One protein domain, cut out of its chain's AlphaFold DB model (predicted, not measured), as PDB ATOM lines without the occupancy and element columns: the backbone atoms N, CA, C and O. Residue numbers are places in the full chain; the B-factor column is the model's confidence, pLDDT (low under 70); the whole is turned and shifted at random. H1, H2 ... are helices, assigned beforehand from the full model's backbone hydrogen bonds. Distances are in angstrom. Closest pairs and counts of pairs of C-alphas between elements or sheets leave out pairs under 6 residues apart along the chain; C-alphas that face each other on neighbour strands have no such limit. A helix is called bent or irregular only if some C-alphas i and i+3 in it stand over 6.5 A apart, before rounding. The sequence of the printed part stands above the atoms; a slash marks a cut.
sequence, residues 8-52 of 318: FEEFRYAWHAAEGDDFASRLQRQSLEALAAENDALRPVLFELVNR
ATOM      1  N   PHE A   8      55.048 -43.366 -40.552       89.50
ATOM      2  CA  PHE A   8      54.532 -42.468 -41.587       89.50
ATOM      3  C   PHE A   8      53.396 -43.113 -42.388       89.50
ATOM      4  O   PHE A   8      52.373 -42.469 -42.622       89.50
ATOM      5  N   GLU A   9      53.531 -44.388 -42.753       89.00
ATOM      6  CA  GLU A   9      52.472 -45.130 -43.448       89.00
ATOM      7  C   GLU A   9      51.221 -45.323 -42.580       89.00
ATOM      8  O   GLU A   9      50.100 -45.141 -43.057       89.00
ATOM      9  N   GLU A  10      51.386 -45.610 -41.288       90.81
ATOM     10  CA  GLU A  10      50.270 -45.695 -40.340       90.81
ATOM     11  C   GLU A  10      49.545 -44.349 -40.192       90.81
ATOM     12  O   GLU A  10      48.312 -44.313 -40.167       90.81
ATOM     13  N   PHE A  11      50.285 -43.234 -40.172       92.31
ATOM     14  CA  PHE A  11      49.700 -41.894 -40.156       92.31
ATOM     15  C   PHE A  11      48.892 -41.605 -41.430       92.31
ATOM     16  O   PHE A  11      47.744 -41.159 -41.341       92.31
ATOM     17  N   ARG A  12      49.442 -41.917 -42.615       90.44
ATOM     18  CA  ARG A  12      48.723 -41.792 -43.899       90.44
ATOM     19  C   ARG A  12      47.446 -42.624 -43.893       90.44
ATOM     20  O   ARG A  12      46.371 -42.118 -44.216       90.44
ATOM     21  N   TYR A  13      47.543 -43.882 -43.470       90.00
ATOM     22  CA  TYR A  13      46.398 -44.781 -43.378       90.00
ATOM     23  C   TYR A  13      45.308 -44.229 -42.448       90.00
ATOM     24  O   TYR A  13      44.133 -44.191 -42.823       90.00
ATOM     25  N   ALA A  14      45.689 -43.744 -41.261       91.00
ATOM     26  CA  ALA A  14      44.764 -43.155 -40.298       91.00
ATOM     27  C   ALA A  14      44.079 -41.889 -40.835       91.00
ATOM     28  O   ALA A  14      42.889 -41.692 -40.584       91.00
ATOM     29  N   TRP A  15      44.800 -41.059 -41.594       91.62
ATOM     30  CA  TRP A  15      44.237 -39.876 -42.243       91.62
ATOM     31  C   TRP A  15      43.195 -40.241 -43.300       91.62
ATOM     32  O   TRP A  15      42.092 -39.695 -43.300       91.62
ATOM     33  N   HIS A  16      43.508 -41.202 -44.171       87.88
ATOM     34  CA  HIS A  16      42.573 -41.664 -45.199       87.88
ATOM     35  C   HIS A  16      41.327 -42.328 -44.603       87.88
ATOM     36  O   HIS A  16      40.227 -42.165 -45.131       87.88
ATOM     37  N   ALA A  17      41.461 -43.027 -43.473       87.75
ATOM     38  CA  ALA A  17      40.313 -43.560 -42.744       87.75
ATOM     39  C   ALA A  17      39.382 -42.456 -42.197       87.75
ATOM     40  O   ALA A  17      38.196 -42.711 -42.002       87.75
ATOM     41  N   ALA A  18      39.901 -41.238 -41.998       89.00
ATOM     42  CA  ALA A  18      39.196 -40.076 -41.456       89.00
ATOM     43  C   ALA A  18      38.715 -39.073 -42.527       89.00
ATOM     44  O   ALA A  18      38.391 -37.928 -42.209       89.00
ATOM     45  N   GLU A  19      38.685 -39.456 -43.809       82.62
ATOM     46  CA  GLU A  19      38.350 -38.538 -44.912       82.62
ATOM     47  C   GLU A  19      36.857 -38.147 -44.954       82.62
ATOM     48  O   GLU A  19      36.489 -37.192 -45.637       82.62
ATOM     49  N   GLY A  20      35.997 -38.838 -44.198       82.62
ATOM     50  CA  GLY A  20      34.564 -38.556 -44.126       82.62
ATOM     51  C   GLY A  20      34.220 -37.159 -43.590       82.62
ATOM     52  O   GLY A  20      34.973 -36.531 -42.841       82.62
ATOM     53  N   ASP A  21      33.028 -36.671 -43.938       85.12
ATOM     54  CA  ASP A  21      32.518 -35.365 -43.480       85.12
ATOM     55  C   ASP A  21      31.698 -35.445 -42.179       85.12
ATOM     56  O   ASP A  21      31.222 -34.432 -41.651       85.12
ATOM     57  N   ASP A  22      31.538 -36.644 -41.617       92.31
ATOM     58  CA  ASP A  22      30.857 -36.838 -40.345       92.31
ATOM     59  C   ASP A  22      31.672 -36.277 -39.159       92.31
ATOM     60  O   ASP A  22      32.828 -35.859 -39.269       92.31
ATOM     61  N   PHE A  23      31.031 -36.190 -37.993       92.19
ATOM     62  CA  PHE A  23      31.656 -35.630 -36.796       92.19
ATOM     63  C   PHE A  23      32.867 -36.445 -36.316       92.19
ATOM     64  O   PHE A  23      33.867 -35.847 -35.920       92.19
ATOM     65  N   ALA A  24      32.802 -37.779 -36.369       92.25
ATOM     66  CA  ALA A  24      33.892 -38.634 -35.905       92.25
ATOM     67  C   ALA A  24      35.118 -38.482 -36.811       92.25
ATOM     68  O   ALA A  24      36.220 -38.274 -36.307       92.25
ATOM     69  N   SER A  25      34.914 -38.458 -38.129       91.00
ATOM     70  CA  SER A  25      35.978 -38.195 -39.104       91.00
ATOM     71  C   SER A  25      36.635 -36.820 -38.906       91.00
ATOM     72  O   SER A  25      37.859 -36.693 -38.940       91.00
ATOM     73  N   ARG A  26      35.852 -35.769 -38.614       91.44
ATOM     74  CA  ARG A  26      36.401 -34.438 -38.282       91.44
ATOM     75  C   ARG A  26      37.216 -34.436 -36.987       91.44
ATOM     76  O   ARG A  26      38.300 -33.860 -36.969       91.44
ATOM     77  N   LEU A  27      36.730 -35.090 -35.935       93.81
ATOM     78  CA  LEU A  27      37.437 -35.180 -34.653       93.81
ATOM     79  C   LEU A  27      38.733 -35.996 -34.782       93.81
ATOM     80  O   LEU A  27      39.760 -35.629 -34.216       93.81
ATOM     81  N   GLN A  28      38.709 -37.064 -35.580       93.44
ATOM     82  CA  GLN A  28      39.895 -37.857 -35.885       93.44
ATOM     83  C   GLN A  28      40.935 -37.041 -36.665       93.44
ATOM     84  O   GLN A  28      42.106 -37.068 -36.292       93.44
ATOM     85  N   ARG A  29      40.527 -36.254 -37.674       92.38
ATOM     86  CA  ARG A  29      41.438 -35.329 -38.378       92.38
ATOM     87  C   ARG A  29      42.055 -34.297 -37.438       92.38
ATOM     88  O   ARG A  29      43.267 -34.147 -37.451       92.38
ATOM     89  N   GLN A  30      41.265 -33.674 -36.562       92.69
ATOM     90  CA  GLN A  30      41.787 -32.725 -35.567       92.69
ATOM     91  C   GLN A  30      42.805 -33.365 -34.611       92.69
ATOM     92  O   GLN A  30      43.804 -32.742 -34.264       92.69
ATOM     93  N   SER A  31      42.581 -34.618 -34.201       93.81
ATOM     94  CA  SER A  31      43.535 -35.367 -33.373       93.81
ATOM     95  C   SER A  31      44.851 -35.644 -34.116       93.81
ATOM     96  O   SER A  31      45.932 -35.452 -33.562       93.81
ATOM     97  N   LEU A  32      44.775 -36.035 -35.395       93.50
ATOM     98  CA  LEU A  32      45.953 -36.243 -36.249       93.50
ATOM     99  C   LEU A  32      46.702 -34.931 -36.530       93.50
ATOM    100  O   LEU A  32      47.932 -34.917 -36.540       93.50
ATOM    101  N   GLU A  33      45.977 -33.827 -36.715       93.44
ATOM    102  CA  GLU A  33      46.544 -32.482 -36.848       93.44
ATOM    103  C   GLU A  33      47.291 -32.060 -35.578       93.44
ATOM    104  O   GLU A  33      48.422 -31.588 -35.667       93.44
ATOM    105  N   ALA A  34      46.703 -32.283 -34.398       92.44
ATOM    106  CA  ALA A  34      47.348 -32.001 -33.118       92.44
ATOM    107  C   ALA A  34      48.611 -32.852 -32.913       92.44
ATOM    108  O   ALA A  34      49.656 -32.323 -32.537       92.44
ATOM    109  N   LEU A  35      48.552 -34.147 -33.243       92.50
ATOM    110  CA  LEU A  35      49.712 -35.038 -33.187       92.50
ATOM    111  C   LEU A  35      50.857 -34.546 -34.084       92.50
ATOM    112  O   LEU A  35      52.018 -34.569 -33.677       92.50
ATOM    113  N   ALA A  36      50.545 -34.097 -35.300       90.81
ATOM    114  CA  ALA A  36      51.546 -33.556 -36.211       90.81
ATOM    115  C   ALA A  36      52.067 -32.178 -35.772       90.81
ATOM    116  O   ALA A  36      53.224 -31.861 -36.028       90.81
ATOM    117  N   ALA A  37      51.257 -31.366 -35.088       88.44
ATOM    118  CA  ALA A  37      51.708 -30.098 -34.516       88.44
ATOM    119  C   ALA A  37      52.749 -30.299 -33.399       88.44
ATOM    120  O   ALA A  37      53.653 -29.480 -33.254       88.44
ATOM    121  N   GLU A  38      52.655 -31.398 -32.646       89.88
ATOM    122  CA  GLU A  38      53.628 -31.773 -31.609       89.88
ATOM    123  C   GLU A  38      54.829 -32.569 -32.153       89.88
ATOM    124  O   GLU A  38      55.782 -32.843 -31.418       89.88
ATOM    125  N   ASN A  39      54.813 -32.946 -33.437       89.50
ATOM    126  CA  ASN A  39      55.853 -33.757 -34.056       89.50
ATOM    127  C   ASN A  39      56.265 -33.201 -35.424       89.50
ATOM    128  O   ASN A  39      55.650 -33.504 -36.448       89.50
ATOM    129  N   ASP A  40      57.369 -32.449 -35.448       86.56
ATOM    130  CA  ASP A  40      57.864 -31.782 -36.658       86.56
ATOM    131  C   ASP A  40      58.073 -32.728 -37.849       86.56
ATOM    132  O   ASP A  40      57.865 -32.324 -38.992       86.56
ATOM    133  N   ALA A  41      58.410 -33.999 -37.606       87.56
ATOM    134  CA  ALA A  41      58.595 -34.982 -38.672       87.56
ATOM    135  C   ALA A  41      57.284 -35.337 -39.401       87.56
ATOM    136  O   ALA A  41      57.319 -35.716 -40.569       87.56
ATOM    137  N   LEU A  42      56.123 -35.196 -38.749       89.19
ATOM    138  CA  LEU A  42      54.806 -35.450 -39.350       89.19
ATOM    139  C   LEU A  42      54.237 -34.234 -40.086       89.19
ATOM    140  O   LEU A  42      53.314 -34.395 -40.885       89.19
ATOM    141  N   ARG A  43      54.766 -33.023 -39.863       89.12
ATOM    142  CA  ARG A  43      54.244 -31.794 -40.488       89.12
ATOM    143  C   ARG A  43      54.273 -31.834 -42.022       89.12
ATOM    144  O   ARG A  43      53.247 -31.483 -42.610       89.12
ATOM    145  N   PRO A  44      55.354 -32.289 -42.694       86.69
ATOM    146  CA  PRO A  44      55.362 -32.416 -44.152       86.69
ATOM    147  C   PRO A  44      54.343 -33.441 -44.658       86.69
ATOM    148  O   PRO A  44      53.662 -33.185 -45.646       86.69
ATOM    149  N   VAL A  45      54.174 -34.562 -43.946       88.88
ATOM    150  CA  VAL A  45      53.209 -35.616 -44.308       88.88
ATOM    151  C   VAL A  45      51.773 -35.118 -44.153       88.88
ATOM    152  O   VAL A  45      50.957 -35.287 -45.054       88.88
ATOM    153  N   LEU A  46      51.452 -34.442 -43.046       89.88
ATOM    154  CA  LEU A  46      50.148 -33.803 -42.874       89.88
ATOM    155  C   LEU A  46      49.895 -32.768 -43.978       89.88
ATOM    156  O   LEU A  46      48.810 -32.744 -44.556       89.88
ATOM    157  N   PHE A  47      50.888 -31.933 -44.294       89.44
ATOM    158  CA  PHE A  47      50.769 -30.942 -45.361       89.44
ATOM    159  C   PHE A  47      50.492 -31.598 -46.719       89.44
ATOM    160  O   PHE A  47      49.581 -31.161 -47.422       89.44
ATOM    161  N   GLU A  48      51.231 -32.656 -47.063       88.44
ATOM    162  CA  GLU A  48      51.031 -33.465 -48.269       88.44
ATOM    163  C   GLU A  48      49.586 -33.985 -48.347       88.44
ATOM    164  O   GLU A  48      48.921 -33.847 -49.378       88.44
ATOM    165  N   LEU A  49      49.065 -34.517 -47.240       87.50
ATOM    166  CA  LEU A  49      47.726 -35.097 -47.158       87.50
ATOM    167  C   LEU A  49      46.612 -34.045 -47.265       87.50
ATOM    168  O   LEU A  49      45.656 -34.243 -48.022       87.50
ATOM    169  N   VAL A  50      46.746 -32.921 -46.552       87.62
ATOM    170  CA  VAL A  50      45.778 -31.810 -46.540       87.62
ATOM    171  C   VAL A  50      45.754 -31.084 -47.886       87.62
ATOM    172  O   VAL A  50      44.683 -30.812 -48.430       87.62
ATOM    173  N   ASN A  51      46.927 -30.800 -48.455       86.56
ATOM    174  CA  ASN A  51      47.065 -29.983 -49.664       86.56
ATOM    175  C   ASN A  51      47.206 -30.807 -50.943       86.56
ATOM    176  O   ASN A  51      47.383 -30.249 -52.023       86.56
ATOM    177  N   ARG A  52      47.096 -32.135 -50.852       86.12
ATOM    178  CA  ARG A  52      47.256 -33.070 -51.974       86.12
ATOM    179  C   ARG A  52      48.590 -32.895 -52.706       86.12
ATOM    180  O   ARG A  52      48.616 -32.785 -53.934       86.12
TER     181      ARG A  52
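AT A GLANCE: This is residues 8 to 52 of the 318 residues of an uncharacterized protein of Microbacteriaceae bacterium (UniProt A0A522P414). Picture three helices in a small up-and-down bundle, each running against the one before it, with their centres at the corners of a triangle. The longest, H2, has H1 folded back beside it at a shallow tilt, while H3 turns back from the end of H2 and slants away from it, so that H2 and H3 meet through residues 33 to 37 and 42 to 46 alone. The printed part has 45 residues, with three named helices in the order H1, H2, H3 and no named strand; its class is all helix. It is compact, with a radius of gyration of the C-alphas of 9.8 A, and its C-alphas span 28 by 19 by 18 A.

IN THESE COORDINATES: Find C-alpha 23 at (31.656, -35.630, -36.796); from there H2, residues 23 to 37, runs 20.9 A to C-alpha 37 at (51.708, -30.098, -34.516). Go back to C-alpha 8 at (54.532, -42.468, -41.587), where H1, residues 8 to 17, begins; its first and last C-alphas are 14.3 A apart. H3, residues 40 to 51, measures 17.0 A and ends at C-alpha 51, (47.065, -29.983, -49.664). Look at C-alphas 41 and 44: they are 6.9 A apart, and H3 is irregular, but only just.

HOW THE PARTS SIT: Start from H2 and look at Arg 29: its C-alpha and that of Trp 15 in H1 are the closest of the two helices, 6.6 A apart. H1 and H2 touch and run opposite ways at a shallow tilt of 22 degrees; they form a helical hairpin. Next look at Ala 36, whose C-alpha is 4.9 A from that of Leu 42, the closest pair of H2 and H3. These two helices touch and run opposite ways at a steep tilt of 41 degrees, a second helical hairpin. Leu 42 also gives the closest C-alphas of H1 and H3, which touch: its C-alpha is 7.4 A from that of Phe 8. H1 and H3 run the same way at a steep tilt of 37 degrees, only just past shallow. In H1 and H2 every O i to N i+4 pair is within hydrogen-bond range; in H3, 6 of 8 are.

THE WHOLE: The two C-alphas farthest apart are those of Asp 22 and Ala 41, at 27.9 A. Residues 18 to 22 make the tight link from H1 to H2, and residues 38 and 39 the tight link from H2 to H3. The printed part, residues 8 to 52, has no cut. The model's mean pLDDT over the printed part is 89.8, and no printed residue is under 70.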